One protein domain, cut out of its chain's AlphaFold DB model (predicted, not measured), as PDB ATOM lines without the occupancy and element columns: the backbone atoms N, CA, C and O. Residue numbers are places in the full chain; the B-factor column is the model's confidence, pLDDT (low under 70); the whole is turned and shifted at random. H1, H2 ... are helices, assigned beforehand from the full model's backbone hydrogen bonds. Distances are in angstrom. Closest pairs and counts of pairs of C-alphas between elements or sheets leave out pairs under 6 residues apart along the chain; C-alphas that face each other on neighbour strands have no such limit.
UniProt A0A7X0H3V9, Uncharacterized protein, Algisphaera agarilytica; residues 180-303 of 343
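Overview. This is residues 180 to 303 of the 343 residues of an uncharacterized protein of Algisphaera agarilytica (UniProt A0A7X0H3V9). A long helical hairpin of H1 and H2 makes the length of this domain, and at one end H3 folds back beside it, giving three helices that run up and down. At that same end H4 packs on H2, and H6 packs on H4 farther out with the short H5 at its side, making a broad head; at the other end the hairpin's turn sticks out with residues 203 to 208. The printed part has 124 residues with six named helices, H1 to H6 in order, and no named strand; the class is all helix. It is only just compact, close to loose, with a radius of gyration of the C-alphas of 16.4 A, and elongated, spanning 54 by 32 by 21 A.

Along the chain. H1, residues 180 to 204, begins with C-alpha 180 at (-0.767, -123.516, 2.768) and is 35.0 A long from first to last C-alpha, with a kink of 32 degrees near residue 193. H2, residues 212 to 239, is the longest helix, 40.1 A, and its C-alpha 212 is at (-7.823, -151.539, -13.876). H3, residues 243 to 257, is 20.9 A long, and H4, residues 260 to 272, is 18.3 A. H5, residues 280 to 283, is 5.1 A long. H6, residues 294 to 303, is 14.3 A long and ends with C-alpha 303 at (-25.429, -112.698, -12.432).

Arrangement. H1, H2 and H3 form an up-and-down bundle, each helix running against the one before it. H2 is the hub, touching three other helices. H1 and H2, a helical hairpin, touch at a shallow tilt of 17 degrees, opposite ways; their closest C-alphas, of Ile 183 and Val 230, are 5.9 A apart. H2 and H3, also a hairpin, touch through residues 230 to 238 of H2, at a shallow tilt of 10 degrees; the closest C-alphas, of Leu 237 and Ser 246, are 5.5 A apart. H1 touches H3 with residues 180 to 187 alone, the closest C-alphas being those of Leu 180 and Ala 249, 6.0 A apart. H2 touches H4 with residues 227 to 239 alone, at a steep tilt of 38 degrees, the same way; the closest C-alphas, of Ala 231 and Val 266, are 3.9 A apart. H4 and H6 touch at a steep tilt of 46 degrees, the closest C-alphas being those of Val 264 and Leu 294, 5.9 A apart. H5 and H6 only just touch, with 3 pairs of C-alphas within 8 A, the closest those of Lys 281 and Leu 301, 7.0 A apart. H1 and H6 are apart. Every O i to N i+4 pair is within hydrogen-bond range in H2, H3, H4 and H6, and 20 of 21 are in H1; H5 is too short for such a pair.

Size, cuts and confidence. The two C-alphas farthest apart, of Gly 207 and Arg 303, are 55.2 A apart. The printed part has no cut. The links H2 to H3 and H3 to H4 are tight, the other three are short, and there is no long link. The mean pLDDT of the printed part is 91.3, and residues 197 to 208 are under 70.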
ATOM      1  N   LEU A 180      -1.672-123.084   3.837       98.44
ATOM      2  CA  LEU A 180      -0.767-123.516   2.768       98.44
ATOM      3  C   LEU A 180      -0.119-124.861   3.110       98.44
ATOM      4  O   LEU A 180      -0.145-125.782   2.291       98.44
ATOM      5  N   GLY A 181       0.360-125.040   4.346       97.94
ATOM      6  CA  GLY A 181       0.858-126.335   4.812       97.94
ATOM      7  C   GLY A 181      -0.215-127.427   4.776       97.94
ATOM      8  O   GLY A 181       0.072-128.571   4.415       97.94
ATOM      9  N   SER A 182      -1.475-127.078   5.056       96.81
ATOM     10  CA  SER A 182      -2.612-128.001   4.931       96.81
ATOM     11  C   SER A 182      -2.873-128.423   3.478       96.81
ATOM     12  O   SER A 182      -3.166-129.598   3.231       96.81
ATOM     13  N   ILE A 183      -2.741-127.511   2.507       97.69
ATOM     14  CA  ILE A 183      -2.844-127.816   1.069       97.69
ATOM     15  C   ILE A 183      -1.705-128.747   0.639       97.69
ATOM     16  O   ILE A 183      -1.974-129.796   0.045       97.69
ATOM     17  N   THR A 184      -0.463-128.439   1.018       96.94
ATOM     18  CA  THR A 184       0.706-129.291   0.748       96.94
ATOM     19  C   THR A 184       0.520-130.686   1.340       96.94
ATOM     20  O   THR A 184       0.727-131.689   0.658       96.94
ATOM     21  N   GLN A 185       0.032-130.788   2.582       93.88
ATOM     22  CA  GLN A 185      -0.270-132.075   3.211       93.88
ATOM     23  C   GLN A 185      -1.362-132.848   2.451       93.88
ATOM     24  O   GLN A 185      -1.296-134.080   2.356       93.88
ATOM     25  N   CYS A 186      -2.369-132.158   1.907       93.75
ATOM     26  CA  CYS A 186      -3.389-132.779   1.065       93.75
ATOM     27  C   CYS A 186      -2.786-133.313  -0.240       93.75
ATOM     28  O   CYS A 186      -3.097-134.445  -0.613       93.75
ATOM     29  N   ALA A 187      -1.901-132.553  -0.889       93.88
ATOM     30  CA  ALA A 187      -1.204-132.975  -2.104       93.88
ATOM     31  C   ALA A 187      -0.291-134.182  -1.836       93.88
ATOM     32  O   ALA A 187      -0.384-135.202  -2.523       93.88
ATOM     33  N   ASP A 188       0.499-134.138  -0.762       91.25
ATOM     34  CA  ASP A 188       1.329-135.257  -0.314       91.25
ATOM     35  C   ASP A 188       0.493-136.504  -0.009       91.25
ATOM     36  O   ASP A 188       0.855-137.618  -0.394       91.25
ATOM     37  N   SER A 189      -0.648-136.336   0.664       86.19
ATOM     38  CA  SER A 189      -1.565-137.437   0.974       86.19
ATOM     39  C   SER A 189      -2.213-138.010  -0.283       86.19
ATOM     40  O   SER A 189      -2.432-139.215  -0.352       86.19
ATOM     41  N   TYR A 190      -2.501-137.186  -1.286       87.88
ATOM     42  CA  TYR A 190      -3.008-137.640  -2.576       87.88
ATOM     43  C   TYR A 190      -1.945-138.456  -3.331       87.88
ATOM     44  O   TYR A 190      -2.206-139.595  -3.725       87.88
ATOM     45  N   LEU A 191      -0.719-137.934  -3.431       85.69
ATOM     46  CA  LEU A 191       0.394-138.583  -4.130       85.69
ATOM     47  C   LEU A 191       0.845-139.875  -3.426       85.69
ATOM     48  O   LEU A 191       0.931-140.936  -4.046       85.69
ATOM     49  N   ARG A 192       1.095-139.823  -2.111       81.00
ATOM     50  CA  ARG A 192       1.572-140.976  -1.320       81.00
ATOM     51  C   ARG A 192       0.446-141.930  -0.940       81.00
ATOM     52  O   ARG A 192       0.628-143.148  -0.981       81.00
ATOM     53  N   GLY A 193      -0.715-141.398  -0.562       71.44
ATOM     54  CA  GLY A 193      -1.894-142.188  -0.205       71.44
ATOM     55  C   GLY A 193      -2.475-142.927  -1.405       71.44
ATOM     56  O   GLY A 193      -2.915-144.060  -1.235       71.44
ATOM     57  N   GLY A 194      -2.362-142.370  -2.617       72.88
ATOM     58  CA  GLY A 194      -2.578-143.105  -3.865       72.88
ATOM     59  C   GLY A 194      -1.744-144.365  -3.927       72.88
ATOM     60  O   GLY A 194      -2.284-145.462  -4.019       72.88
ATOM     61  N   ILE A 195      -0.438-144.235  -3.757       70.44
ATOM     62  CA  ILE A 195       0.473-145.375  -3.797       70.44
ATOM     63  C   ILE A 195       0.098-146.413  -2.723       70.44
ATOM     64  O   ILE A 195      -0.086-147.589  -3.041       70.44
ATOM     65  N   LEU A 196      -0.092-146.002  -1.467       72.81
ATOM     66  CA  LEU A 196      -0.400-146.926  -0.369       72.81
ATOM     67  C   LEU A 196      -1.780-147.589  -0.482       72.81
ATOM     68  O   LEU A 196      -1.887-148.784  -0.209       72.81
ATOM     69  N   ALA A 197      -2.820-146.867  -0.903       68.69
ATOM     70  CA  ALA A 197      -4.157-147.428  -1.103       68.69
ATOM     71  C   ALA A 197      -4.157-148.473  -2.229       68.69
ATOM     72  O   ALA A 197      -4.756-149.541  -2.088       68.69
ATOM     73  N   LEU A 198      -3.420-148.203  -3.310       68.00
ATOM     74  CA  LEU A 198      -3.203-149.152  -4.400       68.00
ATOM     75  C   LEU A 198      -2.451-150.405  -3.915       68.00
ATOM     76  O   LEU A 198      -2.836-151.525  -4.254       68.00
ATOM     77  N   TYR A 199      -1.424-150.243  -3.071       67.56
ATOM     78  CA  TYR A 199      -0.694-151.367  -2.467       67.56
ATOM     79  C   TYR A 199      -1.548-152.190  -1.492       67.56
ATOM     80  O   TYR A 199      -1.491-153.420  -1.517       67.56
ATOM     81  N   ALA A 200      -2.334-151.539  -0.631       69.25
ATOM     82  CA  ALA A 200      -3.184-152.210   0.349       69.25
ATOM     83  C   ALA A 200      -4.264-153.056  -0.339       69.25
ATOM     84  O   ALA A 200      -4.410-154.237  -0.034       69.25
ATOM     85  N   LYS A 201      -4.940-152.490  -1.342       67.25
ATOM     86  CA  LYS A 201      -5.992-153.191  -2.086       67.25
ATOM     87  C   LYS A 201      -5.442-154.334  -2.947       67.25
ATOM     88  O   LYS A 201      -6.046-155.397  -3.024       67.25
ATOM     89  N   SER A 202      -4.242-154.175  -3.510       64.50
ATOM     90  CA  SER A 202      -3.507-155.266  -4.176       64.50
ATOM     91  C   SER A 202      -3.248-156.463  -3.239       64.50
ATOM     92  O   SER A 202      -3.378-157.620  -3.636       64.50
ATOM     93  N   ARG A 203      -2.959-156.214  -1.951       66.38
ATOM     94  CA  ARG A 203      -2.778-157.283  -0.951       66.38
ATOM     95  C   ARG A 203      -4.071-158.009  -0.584       66.38
ATOM     96  O   ARG A 203      -4.026-159.217  -0.361       66.38
ATOM     97  N   GLU A 204      -5.204-157.309  -0.534       66.94
ATOM     98  CA  GLU A 204      -6.512-157.924  -0.258       66.94
ATOM     99  C   GLU A 204      -6.876-158.977  -1.315       66.94
ATOM    100  O   GLU A 204      -7.435-160.022  -0.981       66.94
ATOM    101  N   HIS A 205      -6.429-158.794  -2.559       62.91
ATOM    102  CA  HIS A 205      -6.598-159.757  -3.649       62.91
ATOM    103  C   HIS A 205      -5.641-160.974  -3.607       62.91
ATOM    104  O   HIS A 205      -5.440-161.628  -4.627       62.91
ATOM    105  N   HIS A 206      -5.063-161.322  -2.447       55.59
ATOM    106  CA  HIS A 206      -4.306-162.572  -2.221       55.59
ATOM    107  C   HIS A 206      -3.145-162.789  -3.217       55.59
ATOM    108  O   HIS A 206      -2.894-163.899  -3.680       55.59
ATOM    109  N   GLY A 207      -2.420-161.717  -3.553       60.25
ATOM    110  CA  GLY A 207      -1.300-161.758  -4.503       60.25
ATOM    111  C   GLY A 207      -1.689-161.496  -5.963       60.25
ATOM    112  O   GLY A 207      -0.818-161.519  -6.831       60.25
ATOM    113  N   GLY A 208      -2.966-161.214  -6.240       64.56
ATOM    114  CA  GLY A 208      -3.427-160.734  -7.540       64.56
ATOM    115  C   GLY A 208      -3.062-159.270  -7.794       64.56
ATOM    116  O   GLY A 208      -3.061-158.440  -6.887       64.56
ATOM    117  N   THR A 209      -2.770-158.933  -9.050       76.00
ATOM    118  CA  THR A 209      -2.676-157.536  -9.483       76.00
ATOM    119  C   THR A 209      -4.055-156.884  -9.383       76.00
ATOM    120  O   THR A 209      -5.063-157.465  -9.780       76.00
ATOM    121  N   MET A 210      -4.120-155.676  -8.822       80.94
ATOM    122  CA  MET A 210      -5.380-154.945  -8.710       80.94
ATOM    123  C   MET A 210      -5.941-154.624 -10.103       80.94
ATOM    124  O   MET A 210      -5.188-154.156 -10.969       80.94
ATOM    125  N   SER A 211      -7.247-154.849 -10.296       85.94
ATOM    126  CA  SER A 211      -7.921-154.608 -11.576       85.94
ATOM    127  C   SER A 211      -7.787-153.143 -12.021       85.94
ATOM    128  O   SER A 211      -7.603-152.236 -11.200       85.94
ATOM    129  N   ALA A 212      -7.862-152.898 -13.333       86.19
ATOM    130  CA  ALA A 212      -7.823-151.539 -13.876       86.19
ATOM    131  C   ALA A 212      -8.991-150.684 -13.351       86.19
ATOM    132  O   ALA A 212      -8.780-149.537 -12.964       86.19
ATOM    133  N   GLU A 213     -10.184-151.272 -13.237       88.12
ATOM    134  CA  GLU A 213     -11.384-150.616 -12.706       88.12
ATOM    135  C   GLU A 213     -11.222-150.226 -11.228       88.12
ATOM    136  O   GLU A 213     -11.542-149.110 -10.818       88.12
ATOM    137  N   ASP A 214     -10.662-151.118 -10.405       84.31
ATOM    138  CA  ASP A 214     -10.383-150.815  -9.002       84.31
ATOM    139  C   ASP A 214      -9.360-149.694  -8.844       84.31
ATOM    140  O   ASP A 214      -9.488-148.876  -7.929       84.31
ATOM    141  N   ARG A 215      -8.365-149.650  -9.737       83.88
ATOM    142  CA  ARG A 215      -7.362-148.583  -9.793       83.88
ATOM    143  C   ARG A 215      -7.994-147.251 -10.100       83.88
ATOM    144  O   ARG A 215      -7.790-146.305  -9.345       83.88
ATOM    145  N   GLU A 216      -8.790-147.204 -11.154       87.81
ATOM    146  CA  GLU A 216      -9.511-146.005 -11.541       87.81
ATOM    147  C   GLU A 216     -10.422-145.516 -10.409       87.81
ATOM    148  O   GLU A 216     -10.378-144.341 -10.043       87.81
ATOM    149  N   ARG A 217     -11.176-146.421  -9.771       86.94
ATOM    150  CA  ARG A 217     -12.059-146.079  -8.649       86.94
ATOM    151  C   ARG A 217     -11.297-145.490  -7.462       86.94
ATOM    152  O   ARG A 217     -11.739-144.491  -6.893       86.94
ATOM    153  N   VAL A 218     -10.166-146.087  -7.076       85.88
ATOM    154  CA  VAL A 218      -9.325-145.578  -5.976       85.88
ATOM    155  C   VAL A 218      -8.754-144.206  -6.329       85.88
ATOM    156  O   VAL A 218      -8.905-143.277  -5.538       85.88
ATOM    157  N   THR A 219      -8.179-144.046  -7.523       87.06
ATOM    158  CA  THR A 219      -7.625-142.763  -7.980       87.06
ATOM    159  C   THR A 219      -8.692-141.672  -8.022       87.06
ATOM    160  O   THR A 219      -8.476-140.584  -7.496       87.06
ATOM    161  N   LYS A 220      -9.883-141.968  -8.555       90.25
ATOM    162  CA  LYS A 220     -11.003-141.019  -8.616       90.25
ATOM    163  C   LYS A 220     -11.489-140.598  -7.229       90.25
ATOM    164  O   LYS A 220     -11.797-139.429  -7.014       90.25
ATOM    165  N   ASN A 221     -11.548-141.529  -6.277       88.38
ATOM    166  CA  ASN A 221     -11.934-141.217  -4.901       88.38
ATOM    167  C   ASN A 221     -10.887-140.352  -4.190       88.38
ATOM    168  O   ASN A 221     -11.253-139.435  -3.456       88.38
ATOM    169  N   LEU A 222      -9.600-140.608  -4.429       88.75
ATOM    170  CA  LEU A 222      -8.520-139.791  -3.883       88.75
ATOM    171  C   LEU A 222      -8.519-138.384  -4.477       88.75
ATOM    172  O   LEU A 222      -8.403-137.426  -3.721       88.75
ATOM    173  N   ALA A 223      -8.728-138.261  -5.790       91.75
ATOM    174  CA  ALA A 223      -8.841-136.977  -6.477       91.75
ATOM    175  C   ALA A 223      -9.998-136.152  -5.899       91.75
ATOM    176  O   ALA A 223      -9.791-135.041  -5.432       91.75
ATOM    177  N   ARG A 224     -11.189-136.754  -5.767       93.06
ATOM    178  CA  ARG A 224     -12.344-136.108  -5.119       93.06
ATOM    179  C   ARG A 224     -12.071-135.702  -3.673       93.06
ATOM    180  O   ARG A 224     -12.548-134.662  -3.229       93.06
ATOM    181  N   SER A 225     -11.347-136.529  -2.917       91.56
ATOM    182  CA  SER A 225     -10.989-136.203  -1.535       91.56
ATOM    183  C   SER A 225      -9.995-135.046  -1.454       91.56
ATOM    184  O   SER A 225     -10.076-134.278  -0.497       91.56
ATOM    185  N   TYR A 226      -9.056-134.953  -2.396       95.31
ATOM    186  CA  TYR A 226      -8.144-133.823  -2.520       95.31
ATOM    187  C   TYR A 226      -8.928-132.560  -2.884       95.31
ATOM    188  O   TYR A 226      -8.934-131.621  -2.091       95.31
ATOM    189  N   ASP A 227      -9.686-132.607  -3.987       96.50
ATOM    190  CA  ASP A 227     -10.487-131.498  -4.517       96.50
ATOM    191  C   ASP A 227     -11.402-130.908  -3.437       96.50
ATOM    192  O   ASP A 227     -11.384-129.707  -3.193       96.50
ATOM    193  N   ARG A 228     -12.139-131.758  -2.706       95.94
ATOM    194  CA  ARG A 228     -13.016-131.312  -1.613       95.94
ATOM    195  C   ARG A 228     -12.251-130.569  -0.516       95.94
ATOM    196  O   ARG A 228     -12.747-129.570  -0.012       95.94
ATOM    197  N   LYS A 229     -11.084-131.070  -0.102       96.25
ATOM    198  CA  LYS A 229     -10.327-130.471   1.007       96.25
ATOM    199  C   LYS A 229      -9.709-129.138   0.616       96.25
ATOM    200  O   LYS A 229      -9.856-128.180   1.367       96.25
ATOM    201  N   VAL A 230      -9.039-129.074  -0.535       98.00
ATOM    202  CA  VAL A 230      -8.403-127.829  -0.986       98.00
ATOM    203  C   VAL A 230      -9.440-126.765  -1.327       98.00
ATOM    204  O   VAL A 230      -9.223-125.602  -1.015       98.00
ATOM    205  N   ALA A 231     -10.604-127.164  -1.850       98.19
ATOM    206  CA  ALA A 231     -11.716-126.255  -2.090       98.19
ATOM    207  C   ALA A 231     -12.256-125.617  -0.804       98.19
ATOM    208  O   ALA A 231     -12.498-124.413  -0.785       98.19
ATOM    209  N   ILE A 232     -12.397-126.395   0.277       98.12
ATOM    210  CA  ILE A 232     -12.797-125.852   1.582       98.12
ATOM    211  C   ILE A 232     -11.724-124.892   2.095       98.12
ATOM    212  O   ILE A 232     -12.059-123.767   2.431       98.12
ATOM    213  N   ILE A 233     -10.446-125.295   2.118       98.38
ATOM    214  CA  ILE A 233      -9.357-124.425   2.606       98.38
ATOM    215  C   ILE A 233      -9.336-123.103   1.832       98.38
ATOM    216  O   ILE A 233      -9.289-122.040   2.441       98.38
ATOM    217  N   TYR A 234      -9.425-123.166   0.503       98.50
ATOM    218  CA  TYR A 234      -9.448-121.984  -0.347       98.50
ATOM    219  C   TYR A 234     -10.646-121.074  -0.051       98.50
ATOM    220  O   TYR A 234     -10.466-119.883   0.181       98.50
ATOM    221  N   ALA A 235     -11.859-121.634   0.001       98.44
ATOM    222  CA  ALA A 235     -13.067-120.869   0.299       98.44
ATOM    223  C   ALA A 235     -13.013-120.210   1.685       98.44
ATOM    224  O   ALA A 235     -13.498-119.097   1.844       98.44
ATOM    225  N   VAL A 236     -12.379-120.855   2.669       98.38
ATOM    226  CA  VAL A 236     -12.146-120.270   3.998       98.38
ATOM    227  C   VAL A 236     -11.225-119.055   3.922       98.38
ATOM    228  O   VAL A 236     -11.530-118.040   4.537       98.38
ATOM    229  N   LEU A 237     -10.134-119.116   3.149       98.50
ATOM    230  CA  LEU A 237      -9.236-117.968   2.978       98.50
ATOM    231  C   LEU A 237      -9.953-116.769   2.363       98.50
ATOM    232  O   LEU A 237      -9.816-115.657   2.868       98.50
ATOM    233  N   VAL A 238     -10.746-117.011   1.316       98.19
ATOM    234  CA  VAL A 238     -11.529-115.962   0.655       98.19
ATOM    235  C   VAL A 238     -12.598-115.408   1.604       98.19
ATOM    236  O   VAL A 238     -12.686-114.197   1.787       98.19
ATOM    237  N   ALA A 239     -13.365-116.269   2.282       97.94
ATOM    238  CA  ALA A 239     -14.406-115.846   3.222       97.94
ATOM    239  C   ALA A 239     -13.857-115.084   4.443       97.94
ATOM    240  O   ALA A 239     -14.557-114.250   5.012       97.94
ATOM    241  N   SER A 240     -12.611-115.352   4.843       97.81
ATOM    242  CA  SER A 240     -11.913-114.637   5.917       97.81
ATOM    243  C   SER A 240     -11.190-113.363   5.458       97.81
ATOM    244  O   SER A 240     -10.537-112.725   6.284       97.81
ATOM    245  N   GLY A 241     -11.255-112.993   4.173       97.62
ATOM    246  CA  GLY A 241     -10.566-111.814   3.630       97.62
ATOM    247  C   GLY A 241      -9.037-111.926   3.637       97.62
ATOM    248  O   GLY A 241      -8.334-110.923   3.747       97.62
ATOM    249  N   GLN A 242      -8.495-113.147   3.575       97.56
ATOM    250  CA  GLN A 242      -7.051-113.387   3.520       97.56
ATOM    251  C   GLN A 242      -6.558-113.367   2.066       97.56
ATOM    252  O   GLN A 242      -6.049-114.370   1.561       97.56
ATOM    253  N   ASP A 243      -6.720-112.229   1.388       96.88
ATOM    254  CA  ASP A 243      -6.549-112.096  -0.067       96.88
ATOM    255  C   ASP A 243      -5.178-112.582  -0.555       96.88
ATOM    256  O   ASP A 243      -5.102-113.421  -1.454       96.88
ATOM    257  N   GLU A 244      -4.091-112.141   0.085       97.81
ATOM    258  CA  GLU A 244      -2.723-112.530  -0.289       97.81
ATOM    259  C   GLU A 244      -2.499-114.047  -0.161       97.81
ATOM    260  O   GLU A 244      -1.960-114.686  -1.068       97.81
ATOM    261  N   LEU A 245      -2.965-114.647   0.939       98.00
ATOM    262  CA  LEU A 245      -2.866-116.091   1.152       98.00
ATOM    263  C   LEU A 245      -3.772-116.866   0.198       98.00
ATOM    264  O   LEU A 245      -3.411-117.968  -0.206       98.00
ATOM    265  N   SER A 246      -4.920-116.308  -0.191       98.06
ATOM    266  CA  SER A 246      -5.798-116.928  -1.181       98.06
ATOM    267  C   SER A 246      -5.125-116.990  -2.557       98.06
ATOM    268  O   SER A 246      -5.190-118.029  -3.206       98.06
ATOM    269  N   VAL A 247      -4.392-115.955  -2.982       97.94
ATOM    270  CA  VAL A 247      -3.623-115.985  -4.240       97.94
ATOM    271  C   VAL A 247      -2.546-117.070  -4.179       97.94
ATOM    272  O   VAL A 247      -2.501-117.938  -5.048       97.94
ATOM    273  N   GLN A 248      -1.758-117.104  -3.100       98.31
ATOM    274  CA  GLN A 248      -0.729-118.134  -2.907       98.31
ATOM    275  C   GLN A 248      -1.322-119.551  -2.865       98.31
ATOM    276  O   GLN A 248      -0.757-120.488  -3.427       98.31
ATOM    277  N   ALA A 249      -2.476-119.721  -2.215       98.25
ATOM    278  CA  ALA A 249      -3.178-120.994  -2.154       98.25
ATOM    279  C   ALA A 249      -3.669-121.438  -3.535       98.25
ATOM    280  O   ALA A 249      -3.570-122.622  -3.848       98.25
ATOM    281  N   TRP A 250      -4.178-120.517  -4.359       98.25
ATOM    282  CA  TRP A 250      -4.581-120.825  -5.731       98.25
ATOM    283  C   TRP A 250      -3.402-121.371  -6.537       98.25
ATOM    284  O   TRP A 250      -3.495-122.473  -7.082       98.25
ATOM    285  N   ASP A 251      -2.288-120.637  -6.546       98.12
ATOM    286  CA  ASP A 251      -1.083-121.013  -7.286       98.12
ATOM    287  C   ASP A 251      -0.562-122.381  -6.834       98.12
ATOM    288  O   ASP A 251      -0.295-123.248  -7.665       98.12
ATOM    289  N   LEU A 252      -0.523-122.623  -5.520       98.06
ATOM    290  CA  LEU A 252      -0.098-123.899  -4.945       98.06
ATOM    291  C   LEU A 252      -1.026-125.066  -5.328       98.06
ATOM    292  O   LEU A 252      -0.560-126.172  -5.612       98.06
ATOM    293  N   ILE A 253      -2.349-124.856  -5.340       97.69
ATOM    294  CA  ILE A 253      -3.304-125.891  -5.768       97.69
ATOM    295  C   ILE A 253      -3.097-126.210  -7.253       97.69
ATOM    296  O   ILE A 253      -3.059-127.388  -7.613       97.69
ATOM    297  N   MET A 254      -2.932-125.191  -8.103       97.38
ATOM    298  CA  MET A 254      -2.724-125.381  -9.543       97.38
ATOM    299  C   MET A 254      -1.366-126.026  -9.853       97.38
ATOM    300  O   MET A 254      -1.297-126.906 -10.710       97.38
ATOM    301  N   GLU A 255      -0.304-125.682  -9.119       96.69
ATOM    302  CA  GLU A 255       1.007-126.334  -9.240       96.69
ATOM    303  C   GLU A 255       0.906-127.845  -8.979       96.69
ATOM    304  O   GLU A 255       1.507-128.658  -9.687       96.69
ATOM    305  N   HIS A 256       0.111-128.245  -7.984       94.50
ATOM    306  CA  HIS A 256      -0.083-129.652  -7.656       94.50
ATOM    307  C   HIS A 256      -1.049-130.374  -8.600       94.50
ATOM    308  O   HIS A 256      -0.778-131.517  -8.981       94.50
ATOM    309  N   GLN A 257      -2.182-129.754  -8.933       92.44
ATOM    310  CA  GLN A 257      -3.237-130.326  -9.771       92.44
ATOM    311  C   GLN A 257      -4.059-129.247 -10.493       92.44
ATOM    312  O   GLN A 257      -5.196-128.954 -10.120       92.44
ATOM    313  N   ASP A 258      -3.542-128.749 -11.615       95.44
ATOM    314  CA  ASP A 258      -4.333-127.949 -12.551       95.44
ATOM    315  C   ASP A 258      -5.269-128.835 -13.398       95.44
ATOM    316  O   ASP A 258      -4.971-129.217 -14.533       95.44
ATOM    317  N   ARG A 259      -6.401-129.236 -12.806       95.88
ATOM    318  CA  ARG A 259      -7.483-129.953 -13.496       95.88
ATOM    319  C   ARG A 259      -8.750-129.099 -13.564       95.88
ATOM    320  O   ARG A 259      -9.088-128.452 -12.569       95.88
ATOM    321  N   PRO A 260      -9.533-129.192 -14.657       97.50
ATOM    322  CA  PRO A 260     -10.860-128.583 -14.748       97.50
ATOM    323  C   PRO A 260     -11.755-128.875 -13.535       97.50
ATOM    324  O   PRO A 260     -12.382-127.966 -12.996       97.50
ATOM    325  N   GLU A 261     -11.780-130.121 -13.048       97.00
ATOM    326  CA  GLU A 261     -12.615-130.490 -11.899       97.00
ATOM    327  C   GLU A 261     -12.129-129.867 -10.589       97.00
ATOM    328  O   GLU A 261     -12.952-129.542  -9.736       97.00
ATOM    329  N   THR A 262     -10.816-129.684 -10.424       97.62
ATOM    330  CA  THR A 262     -10.240-129.044  -9.235       97.62
ATOM    331  C   THR A 262     -10.608-127.562  -9.211       97.62
ATOM    332  O   THR A 262     -11.110-127.086  -8.194       97.62
ATOM    333  N   ARG A 263     -10.478-126.852 -10.342       98.31
ATOM    334  CA  ARG A 263     -10.908-125.446 -10.476       98.31
ATOM    335  C   ARG A 263     -12.395-125.275 -10.157       98.31
ATOM    336  O   ARG A 263     -12.758-124.433  -9.336       98.31
ATOM    337  N   VAL A 264     -13.249-126.124 -10.739       98.25
ATOM    338  CA  VAL A 264     -14.700-126.117 -10.487       98.25
ATOM    339  C   VAL A 264     -15.025-126.450  -9.030       98.25
ATOM    340  O   VAL A 264     -15.892-125.814  -8.438       98.25
ATOM    341  N   ALA A 265     -14.331-127.407  -8.409       98.12
ATOM    342  CA  ALA A 265     -14.547-127.738  -7.002       98.12
ATOM    343  C   ALA A 265     -14.190-126.569  -6.069       98.12
ATOM    344  O   ALA A 265     -14.957-126.271  -5.147       98.12
ATOM    345  N   VAL A 266     -13.054-125.907  -6.325       98.31
ATOM    346  CA  VAL A 266     -12.582-124.745  -5.562       98.31
ATOM    347  C   VAL A 266     -13.586-123.601  -5.663       98.31
ATOM    348  O   VAL A 266     -14.138-123.186  -4.644       98.31
ATOM    349  N   LEU A 267     -13.914-123.160  -6.879       98.38
ATOM    350  CA  LEU A 267     -14.846-122.048  -7.076       98.38
ATOM    351  C   LEU A 267     -16.281-122.396  -6.681       98.38
ATOM    352  O   LEU A 267     -17.007-121.543  -6.185       98.38
ATOM    353  N   GLY A 268     -16.679-123.664  -6.782       98.19
ATOM    354  CA  GLY A 268     -17.960-124.130  -6.258       98.19
ATOM    355  C   GLY A 268     -18.065-124.000  -4.735       98.19
ATOM    356  O   GLY A 268     -19.165-123.810  -4.219       98.19
ATOM    357  N   SER A 269     -16.951-124.083  -4.000       98.25
ATOM    358  CA  SER A 269     -16.938-123.814  -2.553       98.25
ATOM    359  C   SER A 269     -16.951-122.313  -2.249       98.25
ATOM    360  O   SER A 269     -17.684-121.905  -1.356       98.25
ATOM    361  N   VAL A 270     -16.243-121.494  -3.035       98.12
ATOM    362  CA  VAL A 270     -16.281-120.017  -2.932       98.12
ATOM    363  C   VAL A 270     -17.683-119.467  -3.227       98.12
ATOM    364  O   VAL A 270     -18.184-118.580  -2.540       98.12
ATOM    365  N   MET A 271     -18.376-120.049  -4.207       98.06
ATOM    366  CA  MET A 271     -19.778-119.747  -4.490       98.06
ATOM    367  C   MET A 271     -20.672-120.040  -3.284       98.06
ATOM    368  O   MET A 271     -21.495-119.213  -2.906       98.06
ATOM    369  N   LYS A 272     -20.491-121.198  -2.638       97.75
ATOM    370  CA  LYS A 272     -21.264-121.568  -1.441       97.75
ATOM    371  C   LYS A 272     -20.950-120.701  -0.225       97.75
ATOM    372  O   LYS A 272     -21.817-120.572   0.636       97.75
ATOM    373  N   SER A 273     -19.752-120.124  -0.147       97.50
ATOM    374  CA  SER A 273     -19.419-119.138   0.882       97.50
ATOM    375  C   SER A 273     -19.976-117.745   0.586       97.50
ATOM    376  O   SER A 273     -19.906-116.878   1.451       97.50
ATOM    377  N   GLY A 274     -20.546-117.523  -0.606       97.19
ATOM    378  CA  GLY A 274     -21.039-116.217  -1.037       97.19
ATOM    379  C   GLY A 274     -19.916-115.213  -1.300       97.19
ATOM    380  O   GLY A 274     -20.140-114.013  -1.191       97.19
ATOM    381  N   SER A 275     -18.705-115.695  -1.601       97.62
ATOM    382  CA  SER A 275     -17.492-114.867  -1.679       97.62
ATOM    383  C   SER A 275     -16.872-114.839  -3.080       97.62
ATOM    384  O   SER A 275     -15.673-114.611  -3.211       97.62
ATOM    385  N   LEU A 276     -17.661-115.111  -4.127       97.62
ATOM    386  CA  LEU A 276     -17.187-115.000  -5.510       97.62
ATOM    387  C   LEU A 276     -16.803-113.558  -5.840       97.62
ATOM    388  O   LEU A 276     -17.452-112.606  -5.409       97.62
ATOM    389  N   SER A 277     -15.778-113.426  -6.671       96.75
ATOM    390  CA  SER A 277     -15.259-112.166  -7.188       96.75
ATOM    391  C   SER A 277     -15.206-112.183  -8.715       96.75
ATOM    392  O   SER A 277     -15.157-113.242  -9.340       96.75
ATOM    393  N   GLU A 278     -15.139-111.005  -9.335       95.44
ATOM    394  CA  GLU A 278     -14.977-110.884 -10.790       95.44
ATOM    395  C   GLU A 278     -13.707-111.599 -11.288       95.44
ATOM    396  O   GLU A 278     -13.718-112.258 -12.326       95.44
ATOM    397  N   SER A 279     -12.630-111.563 -10.492       94.56
ATOM    398  CA  SER A 279     -11.364-112.239 -10.807       94.56
ATOM    399  C   SER A 279     -11.493-113.763 -10.936       94.56
ATOM    400  O   SER A 279     -10.665-114.406 -11.586       94.56
ATOM    401  N   ASP A 280     -12.547-114.358 -10.367       96.62
ATOM    402  CA  ASP A 280     -12.799-115.793 -10.458       96.62
ATOM    403  C   ASP A 280     -13.274-116.225 -11.852       96.62
ATOM    404  O   ASP A 280     -13.143-117.403 -12.192       96.62
ATOM    405  N   LYS A 281     -13.734-115.293 -12.705       95.06
ATOM    406  CA  LYS A 281     -14.038-115.590 -14.115       95.06
ATOM    407  C   LYS A 281     -12.796-116.086 -14.858       95.06
ATOM    408  O   LYS A 281     -12.843-117.139 -15.494       95.06
ATOM    409  N   ALA A 282     -11.666-115.396 -14.694       95.94
ATOM    410  CA  ALA A 282     -10.402-115.755 -15.344       95.94
ATOM    411  C   ALA A 282      -9.899-117.146 -14.914       95.94
ATOM    412  O   ALA A 282      -9.315-117.892 -15.698       95.94
ATOM    413  N   LYS A 283     -10.184-117.558 -13.672       96.62
ATOM    414  CA  LYS A 283      -9.810-118.881 -13.146       96.62
ATOM    415  C   LYS A 283     -10.541-120.034 -13.846       96.62
ATOM    416  O   LYS A 283     -10.037-121.160 -13.850       96.62
ATOM    417  N   LEU A 284     -11.694-119.768 -14.465       96.19
ATOM    418  CA  LEU A 284     -12.461-120.733 -15.260       96.19
ATOM    419  C   LEU A 284     -12.097-120.738 -16.751       96.19
ATOM    420  O   LEU A 284     -12.617-121.575 -17.494       96.19
ATOM    421  N   GLU A 285     -11.195-119.866 -17.205       94.88
ATOM    422  CA  GLU A 285     -10.755-119.870 -18.599       94.88
ATOM    423  C   GLU A 285     -10.144-121.224 -18.986       94.88
ATOM    424  O   GLU A 285      -9.309-121.796 -18.279       94.88
ATOM    425  N   GLY A 286     -10.596-121.759 -20.123       94.44
ATOM    426  CA  GLY A 286     -10.163-123.058 -20.640       94.44
ATOM    427  C   GLY A 286     -10.823-124.281 -19.987       94.44
ATOM    428  O   GLY A 286     -10.575-125.400 -20.439       94.44
ATOM    429  N   VAL A 287     -11.687-124.111 -18.978       96.75
ATOM    430  CA  VAL A 287     -12.468-125.220 -18.405       96.75
ATOM    431  C   VAL A 287     -13.536-125.668 -19.423       96.75
ATOM    432  O   VAL A 287     -14.349-124.850 -19.854       96.75
ATOM    433  N   PRO A 288     -13.589-126.954 -19.829       97.31
ATOM    434  CA  PRO A 288     -14.575-127.420 -20.805       97.31
ATOM    435  C   PRO A 288     -16.018-127.247 -20.313       97.31
ATOM    436  O   PRO A 288     -16.329-127.629 -19.186       97.31
ATOM    437  N   VAL A 289     -16.924-126.796 -21.191       92.88
ATOM    438  CA  VAL A 289     -18.361-126.558 -20.900       92.88
ATOM    439  C   VAL A 289     -19.080-127.795 -20.323       92.88
ATOM    440  O   VAL A 289     -20.046-127.677 -19.579       92.88
ATOM    441  N   GLY A 290     -18.585-129.006 -20.600       94.56
ATOM    442  CA  GLY A 290     -19.117-130.260 -20.046       94.56
ATOM    443  C   GLY A 290     -18.626-130.628 -18.640       94.56
ATOM    444  O   GLY A 290     -18.968-131.705 -18.150       94.56
ATOM    445  N   THR A 291     -17.799-129.797 -17.997       96.88
ATOM    446  CA  THR A 291     -17.230-130.106 -16.677       96.88
ATOM    447  C   THR A 291     -18.332-130.070 -15.608       96.88
ATOM    448  O   THR A 291     -18.999-129.044 -15.450       96.88
ATOM    449  N   PRO A 292     -18.561-131.161 -14.849       96.75
ATOM    450  CA  PRO A 292     -19.643-131.216 -13.871       96.75
ATOM    451  C   PRO A 292     -19.541-130.110 -12.816       96.75
ATOM    452  O   PRO A 292     -18.544-130.030 -12.107       96.75
ATOM    453  N   GLY A 293     -20.597-129.304 -12.679       96.00
ATOM    454  CA  GLY A 293     -20.671-128.208 -11.707       96.00
ATOM    455  C   GLY A 293     -20.205-126.844 -12.223       96.00
ATOM    456  O   GLY A 293     -20.331-125.879 -11.481       96.00
ATOM    457  N   LEU A 294     -19.728-126.742 -13.471       97.38
ATOM    458  CA  LEU A 294     -19.297-125.470 -14.062       97.38
ATOM    459  C   LEU A 294     -20.461-124.489 -14.277       97.38
ATOM    460  O   LEU A 294     -20.367-123.347 -13.845       97.38
ATOM    461  N   MET A 295     -21.551-124.947 -14.905       97.25
ATOM    462  CA  MET A 295     -22.678-124.084 -15.299       97.25
ATOM    463  C   MET A 295     -23.240-123.247 -14.135       97.25
ATOM    464  O   MET A 295     -23.280-122.033 -14.280       97.25
ATOM    465  N   PRO A 296     -23.561-123.815 -12.948       97.88
ATOM    466  CA  PRO A 296     -24.049-123.004 -11.830       97.88
ATOM    467  C   PRO A 296     -23.080-121.906 -11.376       97.88
ATOM    468  O   PRO A 296     -23.526-120.871 -10.900       97.88
ATOM    469  N   ILE A 297     -21.766-122.129 -11.499       97.62
ATOM    470  CA  ILE A 297     -20.750-121.142 -11.110       97.62
ATOM    471  C   ILE A 297     -20.685-120.021 -12.148       97.62
ATOM    472  O   ILE A 297     -20.612-118.858 -11.771       97.62
ATOM    473  N   GLN A 298     -20.729-120.362 -13.439       96.56
ATOM    474  CA  GLN A 298     -20.759-119.374 -14.523       96.56
ATOM    475  C   GLN A 298     -22.024-118.518 -14.458       96.56
ATOM    476  O   GLN A 298     -21.918-117.298 -14.437       96.56
ATOM    477  N   ASP A 299     -23.191-119.151 -14.312       97.06
ATOM    478  CA  ASP A 299     -24.474-118.457 -14.176       97.06
ATOM    479  C   ASP A 299     -24.451-117.469 -12.995       97.06
ATOM    480  O   ASP A 299     -24.923-116.338 -13.108       97.06
ATOM    481  N   GLU A 300     -23.872-117.874 -11.859       97.62
ATOM    482  CA  GLU A 300     -23.748-117.014 -10.681       97.62
ATOM    483  C   GLU A 300     -22.736-115.875 -10.888       97.62
ATOM    484  O   GLU A 300     -23.008-114.740 -10.498       97.62
ATOM    485  N   LEU A 301     -21.596-116.136 -11.536       97.00
ATOM    486  CA  LEU A 301     -20.604-115.110 -11.874       97.00
ATOM    487  C   LEU A 301     -21.158-114.078 -12.862       97.00
ATOM    488  O   LEU A 301     -20.907-112.889 -12.690       97.00
ATOM    489  N   ASP A 302     -21.925-114.500 -13.862       96.00
ATOM    490  CA  ASP A 302     -22.556-113.596 -14.828       96.00
ATOM    491  C   ASP A 302     -23.709-112.807 -14.204       96.00
ATOM    492  O   ASP A 302     -23.935-111.650 -14.555       96.00
ATOM    493  N   ARG A 303     -24.405-113.392 -13.222       97.00
ATOM    494  CA  ARG A 303     -25.429-112.698 -12.432       97.00
ATOM    495  C   ARG A 303     -24.833-111.630 -11.513       97.00
ATOM    496  O   ARG A 303     -25.428-110.564 -11.368       97.00
TER     497      ARG A 303